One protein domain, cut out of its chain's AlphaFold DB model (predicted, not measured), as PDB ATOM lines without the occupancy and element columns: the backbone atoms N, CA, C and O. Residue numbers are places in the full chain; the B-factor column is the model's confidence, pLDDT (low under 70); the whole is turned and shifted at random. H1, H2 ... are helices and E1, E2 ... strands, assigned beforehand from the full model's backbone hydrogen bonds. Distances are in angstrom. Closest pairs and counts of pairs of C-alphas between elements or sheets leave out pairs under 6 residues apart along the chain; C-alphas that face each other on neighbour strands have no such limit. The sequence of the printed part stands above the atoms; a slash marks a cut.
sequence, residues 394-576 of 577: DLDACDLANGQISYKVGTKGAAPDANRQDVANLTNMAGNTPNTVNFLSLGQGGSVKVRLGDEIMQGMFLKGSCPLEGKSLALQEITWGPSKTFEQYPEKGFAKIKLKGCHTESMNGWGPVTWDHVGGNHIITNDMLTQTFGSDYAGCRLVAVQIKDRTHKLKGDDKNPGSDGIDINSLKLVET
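AT A GLANCE: This is residues 394 to 576 of the 577 residues of an uncharacterized protein of Ferrimonas marina (UniProt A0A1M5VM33). Amid little regular structure, a strongly twisted, branched sheet of eight strands and a smaller sheet, E9 - E5 - E11, lie face to face as a sandwich, the hairpin E3 and E4 lying farthest from the middle. The printed part has 183 residues, 73 in named elements, mostly strand: E1, H1, then E2 to E11, both sheets antiparallel. It is compact, radius of gyration of the C-alphas 16.3 A, spanning 43 by 39 by 28 A.

IN THESE COORDINATES: The large sheet holds E1, residues 404 to 408, from (19.972, -57.808, 34.824), E2, 447 to 451, E3, 453 to 457, E4, 460 to 467, E6, 492 to 500, 27.6 A long, E7, 509 to 512, E8, 522 to 524, and E10, 541 to 549. The other holds E5, 471 to 477, E9, 528 to 532, and E11, 567 to 575, ending at (5.380, -60.819, 49.873). H1 is 423 to 426.

HOW THE PARTS SIT: E2 and E4 lie on one side of E10, E6 on the other; N 496 and O 546 are 2.8 A apart. E5 is inner; N 474 and O 572 of E11 are 2.9 A apart. H1, too short for an O i to N i+4 pair, stands at this sheet's level.

THE WHOLE: The printed part has no cut. E1 to H1, H1 to E2, E5 to E6 and E10 to E11 are long links. Confidence is under 70 in 23 residues, among them 455 to 462.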
ATOM      1  N   ASP A 394      14.777 -71.155  34.892       53.91
ATOM      2  CA  ASP A 394      13.800 -71.325  35.986       53.91
ATOM      3  C   ASP A 394      14.437 -71.294  37.390       53.91
ATOM      4  O   ASP A 394      14.110 -72.096  38.253       53.91
ATOM      5  N   LEU A 395      15.315 -70.322  37.653       60.72
ATOM      6  CA  LEU A 395      15.588 -69.902  39.035       60.72
ATOM      7  C   LEU A 395      14.378 -69.148  39.616       60.72
ATOM      8  O   LEU A 395      13.826 -68.278  38.928       60.72
ATOM      9  N   ASP A 396      14.013 -69.416  40.875       70.31
ATOM     10  CA  ASP A 396      13.087 -68.609  41.696       70.31
ATOM     11  C   ASP A 396      13.732 -67.255  42.075       70.31
ATOM     12  O   ASP A 396      14.097 -66.985  43.216       70.31
ATOM     13  N   ALA A 397      13.893 -66.375  41.086       80.88
ATOM     14  CA  ALA A 397      14.584 -65.094  41.232       80.88
ATOM     15  C   ALA A 397      13.598 -63.960  41.559       80.88
ATOM     16  O   ALA A 397      13.199 -63.199  40.674       80.88
ATOM     17  N   CYS A 398      13.156 -63.877  42.817       86.56
ATOM     18  CA  CYS A 398      12.190 -62.869  43.275       86.56
ATOM     19  C   CYS A 398      12.800 -61.513  43.651       86.56
ATOM     20  O   CYS A 398      12.068 -60.521  43.690       86.56
ATOM     21  N   ASP A 399      14.112 -61.446  43.883       89.31
ATOM     22  CA  ASP A 399      14.794 -60.186  44.166       89.31
ATOM     23  C   ASP A 399      15.087 -59.415  42.868       89.31
ATOM     24  O   ASP A 399      15.845 -59.856  42.002       89.31
ATOM     25  N   LEU A 400      14.473 -58.239  42.719       91.75
ATOM     26  CA  LEU A 400      14.700 -57.373  41.561       91.75
ATOM     27  C   LEU A 400      16.084 -56.707  41.583       91.75
ATOM     28  O   LEU A 400      16.539 -56.283  40.520       91.75
ATOM     29  N   ALA A 401      16.750 -56.628  42.741       89.19
ATOM     30  CA  ALA A 401      18.090 -56.055  42.872       89.19
ATOM     31  C   ALA A 401      19.172 -56.919  42.209       89.19
ATOM     32  O   ALA A 401      20.148 -56.377  41.694       89.19
ATOM     33  N   ASN A 402      18.960 -58.236  42.136       87.38
ATOM     34  CA  ASN A 402      19.866 -59.162  41.451       87.38
ATOM     35  C   ASN A 402      19.626 -59.223  39.935       87.38
ATOM     36  O   ASN A 402      20.400 -59.826  39.191       87.38
ATOM     37  N   GLY A 403      18.543 -58.609  39.452       88.75
ATOM     38  CA  GLY A 403      18.142 -58.689  38.057       88.75
ATOM     39  C   GLY A 403      19.097 -57.965  37.106       88.75
ATOM     40  O   GLY A 403      19.644 -56.905  37.398       88.75
ATOM     41  N   GLN A 404      19.218 -58.477  35.880       91.25
ATOM     42  CA  GLN A 404      19.972 -57.808  34.824       91.25
ATOM     43  C   GLN A 404      19.229 -56.550  34.356       91.25
ATOM     44  O   GLN A 404      18.125 -56.628  33.794       91.25
ATOM     45  N   ILE A 405      19.863 -55.390  34.534       94.38
ATOM     46  CA  ILE A 405      19.306 -54.082  34.176       94.38
ATOM     47  C   ILE A 405      19.745 -53.682  32.761       94.38
ATOM     48  O   ILE A 405      20.927 -53.577  32.448       94.38
ATOM     49  N   SER A 406      18.776 -53.418  31.887       95.69
ATOM     50  CA  SER A 406      18.984 -52.757  30.594       95.69
ATOM     51  C   SER A 406      18.424 -51.338  30.656       95.69
ATOM     52  O   SER A 406      17.204 -51.151  30.668       95.69
ATOM     53  N   TYR A 407      19.308 -50.346  30.675       96.56
ATOM     54  CA  TYR A 407      18.959 -48.931  30.772       96.56
ATOM     55  C   TYR A 407      19.229 -48.194  29.457       96.56
ATOM     56  O   TYR A 407      20.241 -48.412  28.791       96.56
ATOM     57  N   LYS A 408      18.295 -47.328  29.068       96.00
ATOM     58  CA  LYS A 408      18.413 -46.435  27.918       96.00
ATOM     59  C   LYS A 408      17.959 -45.040  28.325       96.00
ATOM     60  O   LYS A 408      16.760 -44.822  28.497       96.00
ATOM     61  N   VAL A 409      18.908 -44.112  28.387       94.81
ATOM     62  CA  VAL A 409      18.657 -42.691  28.652       94.81
ATOM     63  C   VAL A 409      17.775 -42.090  27.552       94.81
ATOM     64  O   VAL A 409      17.940 -42.382  26.360       94.81
ATOM     65  N   GLY A 410      16.820 -41.253  27.947       92.44
ATOM     66  CA  GLY A 410      15.977 -40.482  27.043       92.44
ATOM     67  C   GLY A 410      16.732 -39.384  26.292       92.44
ATOM     68  O   GLY A 410      17.686 -38.801  26.794       92.44
ATOM     69  N   THR A 411      16.293 -39.092  25.067       89.50
ATOM     70  CA  THR A 411      16.906 -38.076  24.186       89.50
ATOM     71  C   THR A 411      15.889 -37.093  23.606       89.50
ATOM     72  O   THR A 411      16.180 -36.380  22.647       89.50
ATOM     73  N   LYS A 412      14.653 -37.086  24.126       87.38
ATOM     74  CA  LYS A 412      13.543 -36.273  23.594       87.38
ATOM     75  C   LYS A 412      13.359 -34.920  24.293       87.38
ATOM     76  O   LYS A 412      12.502 -34.159  23.858       87.38
ATOM     77  N   GLY A 413      14.179 -34.623  25.296       79.94
ATOM     78  CA  GLY A 413      14.175 -33.387  26.080       79.94
ATOM     79  C   GLY A 413      15.555 -33.130  26.684       79.94
ATOM     80  O   GLY A 413      16.557 -33.575  26.119       79.94
ATOM     81  N   ALA A 414      15.608 -32.432  27.822       76.12
ATOM     82  CA  ALA A 414      16.847 -32.285  28.579       76.12
ATOM     83  C   ALA A 414      17.377 -33.667  28.991       76.12
ATOM     84  O   ALA A 414      16.615 -34.523  29.446       76.12
ATOM     85  N   ALA A 415      18.671 -33.906  28.770       78.06
ATOM     86  CA  ALA A 415      19.308 -35.124  29.249       78.06
ATOM     87  C   ALA A 415      19.513 -35.007  30.768       78.06
ATOM     88  O   ALA A 415      19.936 -33.940  31.220       78.06
ATOM     89  N   PRO A 416      19.252 -36.073  31.538       86.06
ATOM     90  CA  PRO A 416      19.513 -36.058  32.968       86.06
ATOM     91  C   PRO A 416      21.015 -35.951  33.238       86.06
ATOM     92  O   PRO A 416      21.833 -36.474  32.471       86.06
ATOM     93  N   ASP A 417      21.381 -35.307  34.344       86.69
ATOM     94  CA  ASP A 417      22.774 -35.213  34.786       86.69
ATOM     95  C   ASP A 417      23.401 -36.608  34.948       86.69
ATOM     96  O   ASP A 417      22.737 -37.564  35.352       86.69
ATOM     97  N   ALA A 418      24.700 -36.744  34.661       87.62
ATOM     98  CA  ALA A 418      25.383 -38.043  34.665       87.62
ATOM     99  C   ALA A 418      25.299 -38.781  36.017       87.62
ATOM    100  O   ALA A 418      25.239 -40.006  36.051       87.62
ATOM    101  N   ASN A 419      25.242 -38.048  37.133       87.25
ATOM    102  CA  ASN A 419      25.091 -38.615  38.477       87.25
ATOM    103  C   ASN A 419      23.674 -39.141  38.779       87.25
ATOM    104  O   ASN A 419      23.500 -39.829  39.778       87.25
ATOM    105  N   ARG A 420      22.678 -38.846  37.932       88.56
ATOM    106  CA  ARG A 420      21.296 -39.359  38.017       88.56
ATOM    107  C   ARG A 420      21.052 -40.574  37.129       88.56
ATOM    108  O   ARG A 420      19.936 -41.074  37.068       88.56
ATOM    109  N   GLN A 421      22.080 -41.050  36.435       92.19
ATOM    110  CA  GLN A 421      21.998 -42.180  35.508       92.19
ATOM    111  C   GLN A 421      22.514 -43.494  36.122       92.19
ATOM    112  O   GLN A 421      22.681 -44.482  35.406       92.19
ATOM    113  N   ASP A 422      22.784 -43.519  37.433       91.56
ATOM    114  CA  ASP A 422      23.252 -44.714  38.136       91.56
ATOM    115  C   ASP A 422      22.113 -45.727  38.319       91.56
ATOM    116  O   ASP A 422      21.155 -45.504  39.061       91.56
ATOM    117  N   VAL A 423      22.222 -46.863  37.630       92.12
ATOM    118  CA  VAL A 423      21.211 -47.925  37.652       92.12
ATOM    119  C   VAL A 423      21.091 -48.620  39.005       92.12
ATOM    120  O   VAL A 423      20.027 -49.170  39.286       92.12
ATOM    121  N   ALA A 424      22.123 -48.561  39.856       89.12
ATOM    122  CA  ALA A 424      22.070 -49.125  41.205       89.12
ATOM    123  C   ALA A 424      21.013 -48.424  42.077       89.12
ATOM    124  O   ALA A 424      20.450 -49.021  42.990       89.12
ATOM    125  N   ASN A 425      20.673 -47.174  41.753       90.88
ATOM    126  CA  ASN A 425      19.657 -46.421  42.475       90.88
ATOM    127  C   ASN A 425      18.218 -46.885  42.223       90.88
ATOM    128  O   ASN A 425      17.322 -46.498  42.970       90.88
ATOM    129  N   LEU A 426      17.975 -47.721  41.209       92.88
ATOM    130  CA  LEU A 426      16.629 -48.190  40.882       92.88
ATOM    131  C   LEU A 426      15.979 -48.974  42.037       92.88
ATOM    132  O   LEU A 426      14.769 -48.868  42.246       92.88
ATOM    133  N   THR A 427      16.771 -49.748  42.780       90.06
ATOM    134  CA  THR A 427      16.311 -50.622  43.874       90.06
ATOM    135  C   THR A 427      16.707 -50.116  45.263       90.06
ATOM    136  O   THR A 427      16.292 -50.698  46.266       90.06
ATOM    137  N   ASN A 428      17.461 -49.014  45.349       83.56
ATOM    138  CA  ASN A 428      17.823 -48.397  46.623       83.56
ATOM    139  C   ASN A 428      16.566 -47.941  47.383       83.56
ATOM    140  O   ASN A 428      15.647 -47.359  46.804       83.56
ATOM    141  N   MET A 429      16.527 -48.216  48.693       66.25
ATOM    142  CA  MET A 429      15.416 -47.798  49.550       66.25
ATOM    143  C   MET A 429      15.359 -46.275  49.695       66.25
ATOM    144  O   MET A 429      16.385 -45.599  49.807       66.25
ATOM    145  N   ALA A 430      14.130 -45.757  49.752       57.78
ATOM    146  CA  ALA A 430      13.828 -44.352  49.961       57.78
ATOM    147  C   ALA A 430      14.568 -43.765  51.176       57.78
ATOM    148  O   ALA A 430      14.326 -44.112  52.331       57.78
ATOM    149  N   GLY A 431      15.436 -42.803  50.892       53.38
ATOM    150  CA  GLY A 431      15.973 -41.863  51.860       53.38
ATOM    151  C   GLY A 431      16.242 -40.569  51.120       53.38
ATOM    152  O   GLY A 431      17.207 -40.486  50.377       53.38
ATOM    153  N   ASN A 432      15.368 -39.574  51.262       47.97
ATOM    154  CA  ASN A 432      15.599 -38.250  50.692       47.97
ATOM    155  C   ASN A 432      16.703 -37.567  51.517       47.97
ATOM    156  O   ASN A 432      16.420 -36.726  52.367       47.97
ATOM    157  N   THR A 433      17.955 -38.010  51.379       52.75
ATOM    158  CA  THR A 433      19.090 -37.314  51.977       52.75
ATOM    159  C   THR A 433      19.366 -36.087  51.120       52.75
ATOM    160  O   THR A 433      19.708 -36.226  49.941       52.75
ATOM    161  N   PRO A 434      19.225 -34.869  51.673       53.97
ATOM    162  CA  PRO A 434      19.549 -33.661  50.936       53.97
ATOM    163  C   PRO A 434      20.966 -33.777  50.366       53.97
ATOM    164  O   PRO A 434      21.906 -34.086  51.098       53.97
ATOM    165  N   ASN A 435      21.113 -33.526  49.064       62.50
ATOM    166  CA  ASN A 435      22.371 -33.612  48.309       62.50
ATOM    167  C   ASN A 435      22.893 -35.029  47.991       62.50
ATOM    168  O   ASN A 435      24.049 -35.157  47.591       62.50
ATOM    169  N   THR A 436      22.088 -36.088  48.117       75.38
ATOM    170  CA  THR A 436      22.444 -37.426  47.601       75.38
ATOM    171  C   THR A 436      21.455 -37.860  46.528       75.38
ATOM    172  O   THR A 436      20.250 -37.829  46.747       75.38
ATOM    173  N   VAL A 437      21.957 -38.273  45.367       80.75
ATOM    174  CA  VAL A 437      21.123 -38.843  44.305       80.75
ATOM    175  C   VAL A 437      20.922 -40.329  44.595       80.75
ATOM    176  O   VAL A 437      21.881 -41.092  44.566       80.75
ATOM    177  N   ASN A 438      19.686 -40.722  44.899       85.69
ATOM    178  CA  ASN A 438      19.289 -42.090  45.255       85.69
ATOM    179  C   ASN A 438      18.129 -42.611  44.386       85.69
ATOM    180  O   ASN A 438      17.321 -43.433  44.819       85.69
ATOM    181  N   PHE A 439      18.026 -42.091  43.169       89.88
ATOM    182  CA  PHE A 439      17.068 -42.504  42.153       89.88
ATOM    183  C   PHE A 439      17.776 -42.620  40.805       89.88
ATOM    184  O   PHE A 439      18.875 -42.087  40.607       89.88
ATOM    185  N   LEU A 440      17.140 -43.346  39.894       93.25
ATOM    186  CA  LEU A 440      17.523 -43.437  38.496       93.25
ATOM    187  C   LEU A 440      16.599 -42.540  37.672       93.25
ATOM    188  O   LEU A 440      15.403 -42.815  37.563       93.25
ATOM    189  N   SER A 441      17.167 -41.524  37.034       93.06
ATOM    190  CA  SER A 441      16.454 -40.696  36.066       93.06
ATOM    191  C   SER A 441      16.401 -41.374  34.708       93.06
ATOM    192  O   SER A 441      17.426 -41.799  34.163       93.06
ATOM    193  N   LEU A 442      15.210 -41.491  34.118       94.75
ATOM    194  CA  LEU A 442      15.087 -42.116  32.802       94.75
ATOM    195  C   LEU A 442      15.445 -41.176  31.657       94.75
ATOM    196  O   LEU A 442      15.855 -41.654  30.597       94.75
ATOM    197  N   GLY A 443      15.327 -39.864  31.830       93.00
ATOM    198  CA  GLY A 443      15.388 -38.954  30.696       93.00
ATOM    199  C   GLY A 443      14.084 -38.968  29.883       93.00
ATOM    200  O   GLY A 443      13.427 -40.008  29.737       93.00
ATOM    201  N   GLN A 444      13.742 -37.856  29.233       93.31
ATOM    202  CA  GLN A 444      12.561 -37.801  28.370       93.31
ATOM    203  C   GLN A 444      12.621 -38.829  27.219       93.31
ATOM    204  O   GLN A 444      13.448 -38.750  26.302       93.31
ATOM    205  N   GLY A 445      11.697 -39.792  27.233       93.00
ATOM    206  CA  GLY A 445      11.625 -40.917  26.295       93.00
ATOM    207  C   GLY A 445      12.586 -42.075  26.579       93.00
ATOM    208  O   GLY A 445      12.731 -42.957  25.725       93.00
ATOM    209  N   GLY A 446      13.233 -42.077  27.743       95.88
ATOM    210  CA  GLY A 446      14.079 -43.167  28.202       95.88
ATOM    211  C   GLY A 446      13.300 -44.361  28.737       95.88
ATOM    212  O   GLY A 446      12.066 -44.378  28.806       95.88
ATOM    213  N   SER A 447      14.037 -45.413  29.074       96.81
ATOM    214  CA  SER A 447      13.468 -46.646  29.601       96.81
ATOM    215  C   SER A 447      14.470 -47.443  30.409       96.81
ATOM    216  O   SER A 447      15.641 -47.521  30.039       96.81
ATOM    217  N   VAL A 448      13.968 -48.153  31.408       97.50
ATOM    218  CA  VAL A 448      14.708 -49.193  32.117       97.50
ATOM    219  C   VAL A 448      13.936 -50.505  32.055       97.50
ATOM    220  O   VAL A 448      12.703 -50.530  32.053       97.50
ATOM    221  N   LYS A 449      14.661 -51.613  31.937       97.88
ATOM    222  CA  LYS A 449      14.114 -52.965  31.996       97.88
ATOM    223  C   LYS A 449      14.948 -53.793  32.958       97.88
ATOM    224  O   LYS A 449      16.152 -53.890  32.767       97.88
ATOM    225  N   VAL A 450      14.288 -54.444  33.904       96.88
ATOM    226  CA  VAL A 450      14.895 -55.411  34.821       96.88
ATOM    227  C   VAL A 450      14.453 -56.803  34.390       96.88
ATOM    228  O   VAL A 450      13.252 -57.080  34.314       96.88
ATOM    229  N   ARG A 451      15.399 -57.673  34.031       93.81
ATOM    230  CA  ARG A 451      15.144 -59.097  33.764       93.81
ATOM    231  C   ARG A 451      15.481 -59.884  35.029       93.81
ATOM    232  O   ARG A 451      16.609 -59.796  35.485       93.81
ATOM    233  N   LEU A 452      14.530 -60.665  35.542       90.56
ATOM    234  CA  LEU A 452      14.747 -61.505  36.728       90.56
ATOM    235  C   LEU A 452      15.773 -62.612  36.446       90.56
ATOM    236  O   LEU A 452      15.818 -63.153  35.333       90.56
ATOM    237  N   GLY A 453      16.561 -62.948  37.459       80.50
ATOM    238  CA  GLY A 453      17.670 -63.898  37.414       80.50
ATOM    239  C   GLY A 453      18.739 -63.534  38.439       80.50
ATOM    240  O   GLY A 453      18.555 -62.558  39.159       80.50
ATOM    241  N   ASP A 454      19.836 -64.281  38.445       70.25
ATOM    242  CA  ASP A 454      20.982 -64.046  39.322       70.25
ATOM    243  C   ASP A 454      22.287 -64.060  38.520       70.25
ATOM    244  O   ASP A 454      22.445 -64.809  37.548       70.25
ATOM    245  N   GLU A 455      23.238 -63.222  38.930       64.25
ATOM    246  CA  GLU A 455      24.623 -63.346  38.487       64.25
ATOM    247  C   GLU A 455      25.300 -64.440  39.312       64.25
ATOM    248  O   GLU A 455      25.502 -64.313  40.517       64.25
ATOM    249  N   ILE A 456      25.621 -65.542  38.651       58.81
ATOM    250  CA  ILE A 456      26.187 -66.738  39.289       58.81
ATOM    251  C   ILE A 456      27.716 -66.730  39.250       58.81
ATOM    252  O   ILE A 456      28.365 -67.324  40.106       58.81
ATOM    253  N   MET A 457      28.295 -66.033  38.269       48.81
ATOM    254  CA  MET A 457      29.724 -65.773  38.115       48.81
ATOM    255  C   MET A 457      29.908 -64.474  37.325       48.81
ATOM    256  O   MET A 457      29.004 -64.036  36.615       48.81
ATOM    257  N   GLN A 458      31.088 -63.864  37.419       55.19
ATOM    258  CA  GLN A 458      31.359 -62.569  36.797       55.19
ATOM    259  C   GLN A 458      31.069 -62.575  35.283       55.19
ATOM    260  O   GLN A 458      31.718 -63.288  34.517       55.19
ATOM    261  N   GLY A 459      30.116 -61.742  34.853       53.19
ATOM    262  CA  GLY A 459      29.709 -61.604  33.449       53.19
ATOM    263  C   GLY A 459      28.677 -62.634  32.976       53.19
ATOM    264  O   GLY A 459      28.374 -62.692  31.782       53.19
ATOM    265  N   MET A 460      28.124 -63.427  33.892       48.94
ATOM    266  CA  MET A 460      27.328 -64.610  33.595       48.94
ATOM    267  C   MET A 460      26.005 -64.573  34.360       48.94
ATOM    268  O   MET A 460      25.942 -64.794  35.569       48.94
ATOM    269  N   PHE A 461      24.936 -64.247  33.631       65.00
ATOM    270  CA  PHE A 461      23.612 -63.993  34.193       65.00
ATOM    271  C   PHE A 461      22.637 -65.129  33.871       65.00
ATOM    272  O   PHE A 461      22.235 -65.304  32.713       65.00
ATOM    273  N   LEU A 462      22.207 -65.853  34.904       58.25
ATOM    274  CA  LEU A 462      21.225 -66.925  34.801       58.25
ATOM    275  C   LEU A 462      19.816 -66.346  34.893       58.25
ATOM    276  O   LEU A 462      19.407 -65.776  35.898       58.25
ATOM    277  N   LYS A 463      19.043 -66.492  33.818       77.06
ATOM    278  CA  LYS A 463      17.670 -65.979  33.739       77.06
ATOM    279  C   LYS A 463      16.752 -66.741  34.698       77.06
ATOM    280  O   LYS A 463      16.621 -67.947  34.580       77.06
ATOM    281  N   GLY A 464      16.010 -66.025  35.532       79.12
ATOM    282  CA  GLY A 464      15.024 -66.602  36.449       79.12
ATOM    283  C   GLY A 464      13.600 -66.122  36.184       79.12
ATOM    284  O   GLY A 464      13.295 -65.498  35.155       79.12
ATOM    285  N   SER A 465      12.712 -66.418  37.122       86.81
ATOM    286  CA  SER A 465      11.364 -65.858  37.229       86.81
ATOM    287  C   SER A 465      10.838 -66.003  38.653       86.81
ATOM    288  O   SER A 465      11.348 -66.836  39.385       86.81
ATOM    289  N   CYS A 466       9.800 -65.267  39.030       89.25
ATOM    290  CA  CYS A 466       9.252 -65.301  40.389       89.25
ATOM    291  C   CYS A 466       7.741 -65.578  40.376       89.25
ATOM    292  O   CYS A 466       7.056 -64.918  39.589       89.25
ATOM    293  N   PRO A 467       7.196 -66.494  41.202       91.00
ATOM    294  CA  PRO A 467       5.750 -66.617  41.407       91.00
ATOM    295  C   PRO A 467       5.142 -65.274  41.816       91.00
ATOM    296  O   PRO A 467       5.735 -64.565  42.623       91.00
ATOM    297  N   LEU A 468       3.995 -64.902  41.250       92.44
ATOM    298  CA  LEU A 468       3.376 -63.601  41.524       92.44
ATOM    299  C   LEU A 468       2.281 -63.638  42.579       92.44
ATOM    300  O   LEU A 468       2.155 -62.665  43.313       92.44
ATOM    301  N   GLU A 469       1.494 -64.711  42.642       92.88
ATOM    302  CA  GLU A 469       0.386 -64.817  43.594       92.88
ATOM    303  C   GLU A 469       0.862 -64.561  45.030       92.88
ATOM    304  O   GLU A 469       1.860 -65.123  45.480       92.88
ATOM    305  N   GLY A 470       0.161 -63.671  45.732       92.94
ATOM    306  CA  GLY A 470       0.497 -63.273  47.094       92.94
ATOM    307  C   GLY A 470       1.604 -62.223  47.197       92.94
ATOM    308  O   GLY A 470       1.939 -61.831  48.310       92.94
ATOM    309  N   LYS A 471       2.147 -61.696  46.091       95.56
ATOM    310  CA  LYS A 471       3.194 -60.655  46.105       95.56
ATOM    311  C   LYS A 471       2.678 -59.281  45.700       95.56
ATOM    312  O   LYS A 471       1.629 -59.140  45.080       95.56
ATOM    313  N   SER A 472       3.473 -58.260  46.001       95.56
ATOM    314  CA  SER A 472       3.238 -56.869  45.626       95.56
ATOM    315  C   SER A 472       4.452 -56.278  44.905       95.56
ATOM    316  O   SER A 472       5.569 -56.316  45.428       95.56
ATOM    317  N   LEU A 473       4.242 -55.723  43.707       95.94
ATOM    318  CA  LEU A 473       5.241 -54.916  42.994       95.94
ATOM    319  C   LEU A 473       5.089 -53.463  43.432       95.94
ATOM    320  O   LEU A 473       4.011 -52.893  43.277       95.94
ATOM    321  N   ALA A 474       6.169 -52.860  43.919       94.12
ATOM    322  CA  ALA A 474       6.184 -51.472  44.356       94.12
ATOM    323  C   ALA A 474       7.317 -50.678  43.698       94.12
ATOM    324  O   ALA A 474       8.377 -51.232  43.402       94.12
ATOM    325  N   LEU A 475       7.082 -49.385  43.477       93.75
ATOM    326  CA  LEU A 475       8.089 -48.401  43.076       93.75
ATOM    327  C   LEU A 475       7.673 -46.999  43.526       93.75
ATOM    328  O   LEU A 475       6.505 -46.762  43.844       93.75
ATOM    329  N   GLN A 476       8.615 -46.060  43.508       91.69
ATOM    330  CA  GLN A 476       8.339 -44.658  43.795       91.69
ATOM    331  C   GLN A 476       8.909 -43.753  42.698       91.69
ATOM    332  O   GLN A 476      10.033 -43.955  42.235       91.69
ATOM    333  N   GLU A 477       8.106 -42.771  42.292       91.00
ATOM    334  CA  GLU A 477       8.524 -41.634  41.475       91.00
ATOM    335  C   GLU A 477       9.056 -40.526  42.401       91.00
ATOM    336  O   GLU A 477       8.446 -40.222  43.431       91.00
ATOM    337  N   ILE A 478      10.228 -39.974  42.084       86.81
ATOM    338  CA  ILE A 478      10.942 -39.010  42.924       86.81
ATOM    339  C   ILE A 478      11.046 -37.670  42.216       86.81
ATOM    340  O   ILE A 478      11.914 -37.462  41.385       86.81
ATOM    341  N   THR A 479      10.278 -36.684  42.658       80.62
ATOM    342  CA  THR A 479      10.460 -35.322  42.152       80.62
ATOM    343  C   THR A 479      11.443 -34.534  43.022       80.62
ATOM    344  O   THR A 479      11.195 -34.285  44.205       80.62
ATOM    345  N   TRP A 480      12.564 -34.087  42.446       68.06
ATOM    346  CA  TRP A 480      13.575 -33.309  43.175       68.06
ATOM    347  C   TRP A 480      13.090 -31.876  43.481       68.06
ATOM    348  O   TRP A 480      12.963 -31.022  42.596       68.06
ATOM    349  N   GLY A 481      12.833 -31.586  44.759       64.62
ATOM    350  CA  GLY A 481      12.349 -30.289  45.253       64.62
ATOM    351  C   GLY A 481      11.157 -30.440  46.208       64.62
ATOM    352  O   GLY A 481      10.675 -31.550  46.407       64.62
ATOM    353  N   PRO A 482      10.682 -29.357  46.849       56.16
ATOM    354  CA  PRO A 482       9.564 -29.446  47.787       56.16
ATOM    355  C   PRO A 482       8.296 -29.926  47.068       56.16
ATOM    356  O   PRO A 482       7.788 -29.211  46.212       56.16
ATOM    357  N   SER A 483       7.838 -31.133  47.426       61.41
ATOM    358  CA  SER A 483       6.524 -31.753  47.173       61.41
ATOM    359  C   SER A 483       5.756 -31.228  45.956       61.41
ATOM    360  O   SER A 483       4.622 -30.764  46.092       61.41
ATOM    361  N   LYS A 484       6.373 -31.267  44.771       71.56
ATOM    362  CA  LYS A 484       5.701 -30.814  43.553       71.56
ATOM    363  C   LYS A 484       4.609 -31.814  43.182       71.56
ATOM    364  O   LYS A 484       4.831 -33.020  43.233       71.56
ATOM    365  N   THR A 485       3.437 -31.306  42.822       83.69
ATOM    366  CA  THR A 485       2.353 -32.127  42.267       83.69
ATOM    367  C   THR A 485       2.489 -32.233  40.750       83.69
ATOM    368  O   THR A 485       3.232 -31.460  40.135       83.69
ATOM    369  N   PHE A 486       1.741 -33.147  40.128       86.31
ATOM    370  CA  PHE A 486       1.697 -33.255  38.669       86.31
ATOM    371  C   PHE A 486       1.318 -31.924  38.001       86.31
ATOM    372  O   PHE A 486       1.934 -31.551  37.012       86.31
ATOM    373  N   GLU A 487       0.396 -31.143  38.570       85.75
ATOM    374  CA  GLU A 487      -0.001 -29.833  38.027       85.75
ATOM    375  C   GLU A 487       1.140 -28.804  38.054       85.75
ATOM    376  O   GLU A 487       1.179 -27.885  37.238       85.75
ATOM    377  N   GLN A 488       2.066 -28.928  39.007       86.19
ATOM    378  CA  GLN A 488       3.192 -28.005  39.173       86.19
ATOM    379  C   GLN A 488       4.425 -28.438  38.379       86.19
ATOM    380  O   GLN A 488       5.243 -27.600  37.992       86.19
ATOM    381  N   TYR A 489       4.592 -29.744  38.184       86.69
ATOM    382  CA  TYR A 489       5.735 -30.316  37.489       86.69
ATOM    383  C   TYR A 489       5.327 -31.594  36.751       86.69
ATOM    384  O   TYR A 489       5.611 -32.689  37.231       86.69
ATOM    385  N   PRO A 490       4.645 -31.471  35.597       90.00
ATOM    386  CA  PRO A 490       4.065 -32.622  34.918       90.00
ATOM    387  C   PRO A 490       5.136 -33.585  34.405       90.00
ATOM    388  O   PRO A 490       5.917 -33.238  33.515       90.00
ATOM    389  N   GLU A 491       5.137 -34.803  34.936       91.44
ATOM    390  CA  GLU A 491       5.980 -35.920  34.512       91.44
ATOM    391  C   GLU A 491       5.124 -37.172  34.402       91.44
ATOM    392  O   GLU A 491       4.189 -37.382  35.176       91.44
ATOM    393  N   LYS A 492       5.378 -37.982  33.371       92.88
ATOM    394  CA  LYS A 492       4.535 -39.145  33.093       92.88
ATOM    395  C   LYS A 492       5.322 -40.315  32.545       92.88
ATOM    396  O   LYS A 492       5.960 -40.216  31.501       92.88
ATOM    397  N   GLY A 493       5.148 -41.472  33.164       94.69
ATOM    398  CA  GLY A 493       5.674 -42.756  32.733       94.69
ATOM    399  C   GLY A 493       4.601 -43.823  32.544       94.69
ATOM    400  O   GLY A 493       3.392 -43.588  32.641       94.69
ATOM    401  N   PHE A 494       5.057 -45.030  32.228       94.50
ATOM    402  CA  PHE A 494       4.242 -46.238  32.291       94.50
ATOM    403  C   PHE A 494       5.105 -47.450  32.636       94.50
ATOM    404  O   PHE A 494       6.258 -47.533  32.195       94.50
ATOM    405  N   ALA A 495       4.513 -48.413  33.339       95.31
ATOM    406  CA  ALA A 495       5.133 -49.697  33.635       95.31
ATOM    407  C   ALA A 495       4.448 -50.846  32.884       95.31
ATOM    408  O   ALA A 495       3.247 -50.829  32.598       95.31
ATOM    409  N   LYS A 496       5.242 -51.856  32.543       96.12
ATOM    410  CA  LYS A 496       4.796 -53.141  32.009       96.12
ATOM    411  C   LYS A 496       5.543 -54.267  32.698       96.12
ATOM    412  O   LYS A 496       6.722 -54.122  33.017       96.12
ATOM    413  N   ILE A 497       4.884 -55.406  32.818       96.94
ATOM    414  CA  ILE A 497       5.478 -56.653  33.291       96.94
ATOM    415  C   ILE A 497       5.397 -57.712  32.204       96.94
ATOM    416  O   ILE A 497       4.496 -57.692  31.364       96.94
ATOM    417  N   LYS A 498       6.372 -58.618  32.194       96.44
ATOM    418  CA  LYS A 498       6.342 -59.814  31.361       96.44
ATOM    419  C   LYS A 498       6.016 -61.020  32.225       96.44
ATOM    420  O   LYS A 498       6.783 -61.302  33.145       96.44
ATOM    421  N   LEU A 499       4.949 -61.735  31.887       93.88
ATOM    422  CA  LEU A 499       4.505 -62.937  32.587       93.88
ATOM    423  C   LEU A 499       4.736 -64.196  31.746       93.88
ATOM    424  O   LEU A 499       4.811 -64.128  30.513       93.88
ATOM    425  N   LYS A 500       4.871 -65.334  32.426       88.19
ATOM    426  CA  LYS A 500       4.858 -66.679  31.840       88.19
ATOM    427  C   LYS A 500       4.151 -67.656  32.783       88.19
ATOM    428  O   LYS A 500       4.121 -67.405  33.985       88.19
ATOM    429  N   GLY A 501       3.675 -68.780  32.252       79.38
ATOM    430  CA  GLY A 501       3.106 -69.872  33.051       79.38
ATOM    431  C   GLY A 501       1.746 -69.563  33.679       79.38
ATOM    432  O   GLY A 501       1.271 -70.347  34.486       79.38
ATOM    433  N   CYS A 502       1.116 -68.444  33.314       81.94
ATOM    434  CA  CYS A 502      -0.218 -68.102  33.792       81.94
ATOM    435  C   CYS A 502      -1.250 -69.139  33.340       81.94
ATOM    436  O   CYS A 502      -1.216 -69.555  32.182       81.94
ATOM    437  N   HIS A 503      -2.213 -69.470  34.207       82.44
ATOM    438  CA  HIS A 503      -3.369 -70.294  33.831       82.44
ATOM    439  C   HIS A 503      -4.226 -69.625  32.749       82.44
ATOM    440  O   HIS A 503      -4.712 -70.282  31.830       82.44
ATOM    441  N   THR A 504      -4.378 -68.304  32.828       84.12
ATOM    442  CA  THR A 504      -5.049 -67.514  31.795       84.12
ATOM    443  C   THR A 504      -4.049 -67.140  30.704       84.12
ATOM    444  O   THR A 504      -3.212 -66.254  30.893       84.12
ATOM    445  N   GLU A 505      -4.158 -67.770  29.533       81.56
ATOM    446  CA  GLU A 505      -3.174 -67.616  28.450       81.56
ATOM    447  C   GLU A 505      -3.005 -66.165  27.974       81.56
ATOM    448  O   GLU A 505      -1.899 -65.730  27.661       81.56
ATOM    449  N   SER A 506      -4.069 -65.354  28.002       87.38
ATOM    450  CA  SER A 506      -3.997 -63.939  27.610       87.38
ATOM    451  C   SER A 506      -3.127 -63.074  28.530       87.38
ATOM    452  O   SER A 506      -2.815 -61.937  28.175       87.38
ATOM    453  N   MET A 507      -2.761 -63.573  29.715       88.19
ATOM    454  CA  MET A 507      -1.859 -62.885  30.643       88.19
ATOM    455  C   MET A 507      -0.385 -63.150  30.321       88.19
ATOM    456  O   MET A 507       0.473 -62.367  30.733       88.19
ATOM    457  N   ASN A 508      -0.073 -64.215  29.573       85.00
ATOM    458  CA  ASN A 508       1.294 -64.533  29.179       85.00
ATOM    459  C   ASN A 508       1.847 -63.466  28.212       85.00
ATOM    460  O   ASN A 508       1.163 -62.942  27.334       85.00
ATOM    461  N   GLY A 509       3.130 -63.126  28.363       90.50
ATOM    462  CA  GLY A 509       3.771 -62.064  27.585       90.50
ATOM    463  C   GLY A 509       3.759 -60.702  28.283       90.50
ATOM    464  O   GLY A 509       3.791 -60.622  29.506       90.50
ATOM    465  N   TRP A 510       3.853 -59.614  27.510       95.88
ATOM    466  CA  TRP A 510       3.974 -58.254  28.052       95.88
ATOM    467  C   TRP A 510       2.605 -57.610  28.288       95.88
ATOM    468  O   TRP A 510       1.936 -57.233  27.326       95.88
ATOM    469  N   GLY A 511       2.267 -57.365  29.551       94.44
ATOM    470  CA  GLY A 511       1.067 -56.639  29.971       94.44
ATOM    471  C   GLY A 511       1.392 -55.304  30.656       94.44
ATOM    472  O   GLY A 511       2.506 -55.126  31.157       94.44
ATOM    473  N   PRO A 512       0.470 -54.323  30.651       94.12
ATOM    474  CA  PRO A 512       0.570 -53.162  31.531       94.12
ATOM    475  C   PRO A 512       0.454 -53.580  33.001       94.12
ATOM    476  O   PRO A 512      -0.231 -54.546  33.317       94.12
ATOM    477  N   VAL A 513       1.104 -52.824  33.883       92.19
ATOM    478  CA  VAL A 513       0.804 -52.870  35.319       92.19
ATOM    479  C   VAL A 513      -0.349 -51.908  35.558       92.19
ATOM    480  O   VAL A 513      -0.249 -50.751  35.156       92.19
ATOM    481  N   THR A 514      -1.442 -52.384  36.139       90.75
ATOM    482  CA  THR A 514      -2.439 -51.513  36.780       90.75
ATOM    483  C   THR A 514      -1.930 -51.237  38.191       90.75
ATOM    484  O   THR A 514      -1.245 -52.097  38.719       90.75
ATOM    485  N   TRP A 515      -2.161 -50.057  38.760       90.00
ATOM    486  CA  TRP A 515      -1.721 -49.717  40.118       90.00
ATOM    487  C   TRP A 515      -2.921 -49.583  41.054       90.00
ATOM    488  O   TRP A 515      -3.881 -48.886  40.707       90.00
ATOM    489  N   ASP A 516      -2.838 -50.175  42.247       84.81
ATOM    490  CA  ASP A 516      -3.962 -50.311  43.187       84.81
ATOM    491  C   ASP A 516      -4.557 -48.949  43.589       84.81
ATOM    492  O   ASP A 516      -5.773 -48.774  43.632       84.81
ATOM    493  N   HIS A 517      -3.705 -47.949  43.844       72.00
ATOM    494  CA  HIS A 517      -4.136 -46.639  44.349       72.00
ATOM    495  C   HIS A 517      -4.648 -45.673  43.273       72.00
ATOM    496  O   HIS A 517      -5.387 -44.744  43.593       72.00
ATOM    497  N   VAL A 518      -4.262 -45.870  42.010       68.06
ATOM    498  CA  VAL A 518      -4.532 -44.908  40.922       68.06
ATOM    499  C   VAL A 518      -5.531 -45.466  39.901       68.06
ATOM    500  O   VAL A 518      -6.052 -44.723  39.073       68.06
ATOM    501  N   GLY A 519      -5.802 -46.779  39.925       63.31
ATOM    502  CA  GLY A 519      -6.717 -47.452  38.992       63.31
ATOM    503  C   GLY A 519      -6.267 -47.400  37.524       63.31
ATOM    504  O   GLY A 519      -7.055 -47.667  36.618       63.31
ATOM    505  N   GLY A 520      -5.008 -47.029  37.272       78.88
ATOM    506  CA  GLY A 520      -4.434 -46.818  35.944       78.88
ATOM    507  C   GLY A 520      -3.044 -47.436  35.809       78.88
ATOM    508  O   GLY A 520      -2.520 -48.021  36.748       78.88
ATOM    509  N   ASN A 521      -2.436 -47.300  34.627       83.44
ATOM    510  CA  ASN A 521      -1.121 -47.877  34.302       83.44
ATOM    511  C   ASN A 521       0.003 -46.840  34.155       83.44
ATOM    512  O   ASN A 521       1.066 -47.105  33.577       83.44
ATOM    513  N   HIS A 522      -0.276 -45.623  34.603       90.44
ATOM    514  CA  HIS A 522       0.625 -44.494  34.503       90.44
ATOM    515  C   HIS A 522       1.390 -44.308  35.802       90.44
ATOM    516  O   HIS A 522       0.907 -44.665  36.866       90.44
ATOM    517  N   ILE A 523       2.591 -43.772  35.656       93.12
ATOM    518  CA  ILE A 523       3.397 -43.239  36.748       93.12
ATOM    519  C   ILE A 523       3.342 -41.730  36.559       93.12
ATOM    520  O   ILE A 523       3.587 -41.288  35.431       93.12
ATOM    521  N   ILE A 524       2.980 -40.963  37.575       90.88
ATOM    522  CA  ILE A 524       3.020 -39.501  37.534       90.88
ATOM    523  C   ILE A 524       3.906 -38.949  38.653       90.88
ATOM    524  O   ILE A 524       4.351 -39.680  39.534       90.88
ATOM    525  N   THR A 525       4.193 -37.656  38.557       89.12
ATOM    526  CA  THR A 525       4.996 -36.873  39.499       89.12
ATOM    527  C   THR A 525       4.678 -37.197  40.962       89.12
ATOM    528  O   THR A 525       3.542 -37.009  41.406       89.12
ATOM    529  N   ASN A 526       5.704 -37.603  41.711       87.44
ATOM    530  CA  ASN A 526       5.693 -37.886  43.145       87.44
ATOM    531  C   ASN A 526       4.746 -39.030  43.573       87.44
ATOM    532  O   ASN A 526       4.254 -39.056  44.706       87.44
ATOM    533  N   ASP A 527       4.485 -39.982  42.675       87.25
ATOM    534  CA  ASP A 527       3.686 -41.169  42.968       87.25
ATOM    535  C   ASP A 527       4.429 -42.198  43.832       87.25
ATOM    536  O   ASP A 527       5.597 -42.527  43.614       87.25
ATOM    537  N   MET A 528       3.683 -42.831  44.740       90.31
ATOM    538  CA  MET A 528       4.065 -44.091  45.376       90.31
ATOM    539  C   MET A 528       3.118 -45.184  44.888       90.31
ATOM    540  O   MET A 528       1.912 -45.132  45.140       90.31
ATOM    541  N   LEU A 529       3.656 -46.155  44.154       92.44
ATOM    542  CA  LEU A 529       2.861 -47.115  43.397       92.44
ATOM    543  C   LEU A 529       3.069 -48.517  43.932       92.44
ATOM    544  O   LEU A 529       4.203 -48.965  44.093       92.44
ATOM    545  N   THR A 530       1.952 -49.211  44.125       93.81
ATOM    546  CA  THR A 530       1.903 -50.616  44.517       93.81
ATOM    547  C   THR A 530       0.855 -51.322  43.662       93.81
ATOM    548  O   THR A 530      -0.200 -50.751  43.377       93.81
ATOM    549  N   GLN A 531       1.166 -52.539  43.225       93.94
ATOM    550  CA  GLN A 531       0.208 -53.476  42.650       93.94
ATOM    551  C   GLN A 531       0.318 -54.810  43.373       93.94
ATOM    552  O   GLN A 531       1.376 -55.444  43.339       93.94
ATOM    553  N   THR A 532      -0.791 -55.244  43.956       94.81
ATOM    554  CA  THR A 532      -0.927 -56.529  44.640       94.81
ATOM    555  C   THR A 532      -1.411 -57.598  43.661       94.81
ATOM    556  O   THR A 532      -2.373 -57.395  42.920       94.81
ATOM    557  N   PHE A 533      -0.763 -58.757  43.630       94.50
ATOM    558  CA  PHE A 533      -1.113 -59.861  42.737       94.50
ATOM    559  C   PHE A 533      -1.876 -60.937  43.515       94.50
ATOM    560  O   PHE A 533      -1.289 -61.752  44.221       94.50
ATOM    561  N   GLY A 534      -3.204 -60.909  43.404       91.25
ATOM    562  CA  GLY A 534      -4.092 -61.886  44.040       91.25
ATOM    563  C   GLY A 534      -4.213 -63.207  43.272       91.25
ATOM    564  O   GLY A 534      -3.423 -63.502  42.374       91.25
ATOM    565  N   SER A 535      -5.263 -63.967  43.590       90.62
ATOM    566  CA  SER A 535      -5.557 -65.293  43.019       90.62
ATOM    567  C   SER A 535      -5.674 -65.321  41.492       90.62
ATOM    568  O   SER A 535      -5.422 -66.347  40.872       90.62
ATOM    569  N   ASP A 536      -6.006 -64.194  40.859       89.25
ATOM    570  CA  ASP A 536      -6.066 -64.083  39.392       89.25
ATOM    571  C   ASP A 536      -4.696 -64.300  38.724       89.25
ATOM    572  O   ASP A 536      -4.613 -64.564  37.525       89.25
ATOM    573  N   TYR A 537      -3.614 -64.204  39.502       91.69
ATOM    574  CA  TYR A 537      -2.239 -64.459  39.081       91.69
ATOM    575  C   TYR A 537      -1.726 -65.833  39.540       91.69
ATOM    576  O   TYR A 537      -0.519 -66.079  39.470       91.69
ATOM    577  N   ALA A 538      -2.607 -66.741  39.976       83.25
ATOM    578  CA  ALA A 538      -2.239 -68.124  40.265       83.25
ATOM    579  C   ALA A 538      -1.539 -68.763  39.049       83.25
ATOM    580  O   ALA A 538      -1.933 -68.571  37.891       83.25
ATOM    581  N   GLY A 539      -0.428 -69.455  39.304       80.38
ATOM    582  CA  GLY A 539       0.445 -70.027  38.273       80.38
ATOM    583  C   GLY A 539       1.307 -69.011  37.500       80.38
ATOM    584  O   GLY A 539       2.336 -69.385  36.935       80.38
ATOM    585  N   CYS A 540       0.973 -67.715  37.509       89.69
ATOM    586  CA  CYS A 540       1.766 -66.699  36.822       89.69
ATOM    587  C   CYS A 540       3.134 -66.496  37.474       89.69
ATOM    588  O   CYS A 540       3.271 -66.334  38.689       89.69
ATOM    589  N   ARG A 541       4.153 -66.362  36.623       92.06
ATOM    590  CA  ARG A 541       5.515 -66.020  37.030       92.06
ATOM    591  C   ARG A 541       5.989 -64.735  36.362       92.06
ATOM    592  O   ARG A 541       5.931 -64.602  35.137       92.06
ATOM    593  N   LEU A 542       6.506 -63.798  37.155       94.62
ATOM    594  CA  LEU A 542       7.156 -62.581  36.683       94.62
ATOM    595  C   LEU A 542       8.497 -62.923  36.036       94.62
ATOM    596  O   LEU A 542       9.306 -63.657  36.592       94.62
ATOM    597  N   VAL A 543       8.754 -62.355  34.862       93.12
ATOM    598  CA  VAL A 543       9.984 -62.565  34.085       93.12
ATOM    599  C   VAL A 543      10.779 -61.270  33.964       93.12
ATOM    600  O   VAL A 543      12.013 -61.270  33.979       93.12
ATOM    601  N   ALA A 544      10.093 -60.144  33.789       95.88
ATOM    602  CA  ALA A 544      10.736 -58.847  33.656       95.88
ATOM    603  C   ALA A 544       9.785 -57.710  34.021       95.88
ATOM    604  O   ALA A 544       8.581 -57.813  33.783       95.88
ATOM    605  N   VAL A 545      10.358 -56.600  34.476       97.69
ATOM    606  CA  VAL A 545       9.681 -55.310  34.644       97.69
ATOM    607  C   VAL A 545      10.281 -54.327  33.642       97.69
ATOM    608  O   VAL A 545      11.489 -54.325  33.410       97.69
ATOM    609  N   GLN A 546       9.454 -53.504  33.003       97.75
ATOM    610  CA  GLN A 546       9.899 -52.420  32.131       97.75
ATOM    611  C   GLN A 546       9.164 -51.132  32.477       97.75
ATOM    612  O   GLN A 546       7.937 -51.098  32.466       97.75
ATOM    613  N   ILE A 547       9.924 -50.059  32.665       97.50
ATOM    614  CA  ILE A 547       9.414 -48.711  32.900       97.50
ATOM    615  C   ILE A 547       9.890 -47.826  31.750       97.50
ATOM    616  O   ILE A 547      11.038 -47.938  31.308       97.50
ATOM    617  N   LYS A 548       9.013 -46.973  31.218       96.81
ATOM    618  CA  LYS A 548       9.421 -45.960  30.237       96.81
ATOM    619  C   LYS A 548       8.831 -44.600  30.535       96.81
ATOM    620  O   LYS A 548       7.649 -44.492  30.870       96.81
ATOM    621  N   ASP A 549       9.629 -43.585  30.249       95.81
ATOM    622  CA  ASP A 549       9.198 -42.200  30.252       95.81
ATOM    623  C   ASP A 549       8.304 -41.885  29.037       95.81
ATOM    624  O   ASP A 549       8.504 -42.351  27.903       95.81
ATOM    625  N   ARG A 550       7.287 -41.064  29.284       94.69
ATOM    626  CA  ARG A 550       6.393 -40.462  28.294       94.69
ATOM    627  C   ARG A 550       6.172 -38.970  28.544       94.69
ATOM    628  O   ARG A 550       5.241 -38.422  27.957       94.69
ATOM    629  N   THR A 551       7.022 -38.304  29.312       92.75
ATOM    630  CA  THR A 551       6.883 -36.877  29.636       92.75
ATOM    631  C   THR A 551       6.883 -36.017  28.368       92.75
ATOM    632  O   THR A 551       5.988 -35.205  28.156       92.75
ATOM    633  N   HIS A 552       7.754 -36.336  27.404       91.25
ATOM    634  CA  HIS A 552       7.768 -35.724  26.063       91.25
ATOM    635  C   HIS A 552       6.465 -35.883  25.247       91.25
ATOM    636  O   HIS A 552       6.329 -35.284  24.179       91.25
ATOM    637  N   LYS A 553       5.527 -36.738  25.679       92.25
ATOM    638  CA  LYS A 553       4.227 -36.956  25.023       92.25
ATOM    639  C   LYS A 553       3.088 -36.158  25.654       92.25
ATOM    640  O   LYS A 553       1.980 -36.220  25.115       92.25
ATOM    641  N   LEU A 554       3.332 -35.458  26.762       90.62
ATOM    642  CA  LEU A 554       2.359 -34.551  27.364       90.62
ATOM    643  C   LEU A 554       2.047 -33.392  26.401       90.62
ATOM    644  O   LEU A 554       2.881 -32.989  25.583       90.62
ATOM    645  N   LYS A 555       0.807 -32.903  26.439       90.75
ATOM    646  CA  LYS A 555       0.266 -31.897  25.511       90.75
ATOM    647  C   LYS A 555      -0.527 -30.854  26.293       90.75
ATOM    648  O   LYS A 555      -0.992 -31.144  27.384       90.75
ATOM    649  N   GLY A 556      -0.749 -29.690  25.683       89.62
ATOM    650  CA  GLY A 556      -1.528 -28.618  26.306       89.62
ATOM    651  C   GLY A 556      -0.823 -28.059  27.538       89.62
ATOM    652  O   GLY A 556       0.399 -27.896  27.512       89.62
ATOM    653  N   ASP A 557      -1.599 -27.805  28.588       83.25
ATOM    654  CA  ASP A 557      -1.122 -27.224  29.848       83.25
ATOM    655  C   ASP A 557      -0.166 -28.161  30.612       83.25
ATOM    656  O   ASP A 557       0.701 -27.689  31.340       83.25
ATOM    657  N   ASP A 558      -0.218 -29.471  30.343       84.56
ATOM    658  CA  ASP A 558       0.676 -30.472  30.944       84.56
ATOM    659  C   ASP A 558       2.041 -30.566  30.237       84.56
ATOM    660  O   ASP A 558       2.873 -31.416  30.558       84.56
ATOM    661  N   LYS A 559       2.293 -29.761  29.196       86.94
ATOM    662  CA  LYS A 559       3.561 -29.831  28.462       86.94
ATOM    663  C   LYS A 559       4.693 -29.275  29.329       86.94
ATOM    664  O   LYS A 559       4.826 -28.064  29.476       86.94
ATOM    665  N   ASN A 560       5.590 -30.152  29.775       80.31
ATOM    666  CA  ASN A 560       6.764 -29.779  30.561       80.31
ATOM    667  C   ASN A 560       8.078 -29.984  29.776       80.31
ATOM    668  O   ASN A 560       8.758 -30.998  29.935       80.31
ATOM    669  N   PRO A 561       8.471 -29.053  28.885       72.81
ATOM    670  CA  PRO A 561       9.715 -29.181  28.125       72.81
ATOM    671  C   PRO A 561      10.974 -29.007  28.991       72.81
ATOM    672  O   PRO A 561      12.062 -29.322  28.519       72.81
ATOM    673  N   GLY A 562      10.834 -28.477  30.212       76.75
ATOM    674  CA  GLY A 562      11.935 -28.254  31.151       76.75
ATOM    675  C   GLY A 562      12.214 -29.425  32.092       76.75
ATOM    676  O   GLY A 562      13.217 -29.378  32.793       76.75
ATOM    677  N   SER A 563      11.357 -30.450  32.107       84.62
ATOM    678  CA  SER A 563      11.585 -31.675  32.877       84.62
ATOM    679  C   SER A 563      12.639 -32.560  32.210       84.62
ATOM    680  O   SER A 563      12.700 -32.661  30.980       84.62
ATOM    681  N   ASP A 564      13.460 -33.221  33.017       81.00
ATOM    682  CA  ASP A 564      14.365 -34.284  32.596       81.00
ATOM    683  C   ASP A 564      13.653 -35.638  32.444       81.00
ATOM    684  O   ASP A 564      14.148 -36.485  31.711       81.00
ATOM    685  N   GLY A 565      12.435 -35.811  32.951       90.12
ATOM    686  CA  GLY A 565      11.597 -37.005  32.804       90.12
ATOM    687  C   GLY A 565      11.438 -37.734  34.135       90.12
ATOM    688  O   GLY A 565      11.919 -37.265  35.151       90.12
ATOM    689  N   ILE A 566      10.767 -38.889  34.132       92.31
ATOM    690  CA  ILE A 566      10.505 -39.598  35.396       92.31
ATOM    691  C   ILE A 566      11.779 -40.116  36.079       92.31
ATOM    692  O   ILE A 566      12.659 -40.712  35.437       92.31
ATOM    693  N   ASP A 567      11.783 -39.983  37.400       91.75
ATOM    694  CA  ASP A 567      12.862 -40.367  38.303       91.75
ATOM    695  C   ASP A 567      12.369 -41.495  39.218       91.75
ATOM    696  O   ASP A 567      11.370 -41.343  39.913       91.75
ATOM    697  N   ILE A 568      13.027 -42.658  39.210       93.00
ATOM    698  CA  ILE A 568      12.502 -43.875  39.854       93.00
ATOM    699  C   ILE A 568      13.465 -44.419  40.906       93.00
ATOM    700  O   ILE A 568      14.666 -44.539  40.656       93.00
ATOM    701  N   ASN A 569      12.927 -44.842  42.049       92.12
ATOM    702  CA  ASN A 569      13.636 -45.675  43.018       92.12
ATOM    703  C   ASN A 569      12.713 -46.722  43.666       92.12
ATOM    704  O   ASN A 569      11.550 -46.886  43.276       92.12
ATOM    705  N   SER A 570      13.244 -47.426  44.671       92.00
ATOM    706  CA  SER A 570      12.499 -48.374  45.505       92.00
ATOM    707  C   SER A 570      11.751 -49.458  44.717       92.00
ATOM    708  O   SER A 570      10.739 -49.969  45.200       92.00
ATOM    709  N   LEU A 571      12.227 -49.817  43.515       95.31
ATOM    710  CA  LEU A 571      11.629 -50.882  42.715       95.31
ATOM    711  C   LEU A 571      11.849 -52.227  43.411       95.31
ATOM    712  O   LEU A 571      12.982 -52.690  43.527       95.31
ATOM    713  N   LYS A 572      10.768 -52.870  43.847       94.88
ATOM    714  CA  LYS A 572      10.836 -54.134  44.589       94.88
ATOM    715  C   LYS A 572       9.613 -55.010  44.365       94.88
ATOM    716  O   LYS A 572       8.524 -54.511  44.089       94.88
ATOM    717  N   LEU A 573       9.805 -56.312  44.534       95.00
ATOM    718  CA  LEU A 573       8.743 -57.308  44.607       95.00
ATOM    719  C   LEU A 573       8.826 -57.965  45.986       95.00
ATOM    720  O   LEU A 573       9.865 -58.514  46.338       95.00
ATOM    721  N   VAL A 574       7.764 -57.868  46.780       91.75
ATOM    722  CA  VAL A 574       7.744 -58.362  48.167       91.75
ATOM    723  C   VAL A 574       6.513 -59.219  48.416       91.75
ATOM    724  O   VAL A 574       5.511 -59.055  47.726       91.75
ATOM    725  N   GLU A 575       6.581 -60.126  49.391       87.31
ATOM    726  CA  GLU A 575       5.380 -60.819  49.873       87.31
ATOM    727  C   GLU A 575       4.372 -59.799  50.402       87.31
ATOM    728  O   GLU A 575       4.746 -58.796  51.023       87.31
ATOM    729  N   THR A 576       3.096 -60.053  50.139       80.56
ATOM    730  CA  THR A 576       2.016 -59.267  50.730       80.56
ATOM    731  C   THR A 576       1.937 -59.628  52.219       80.56
ATOM    732  O   THR A 576       1.960 -60.821  52.528       80.56
TER     733      THR A 576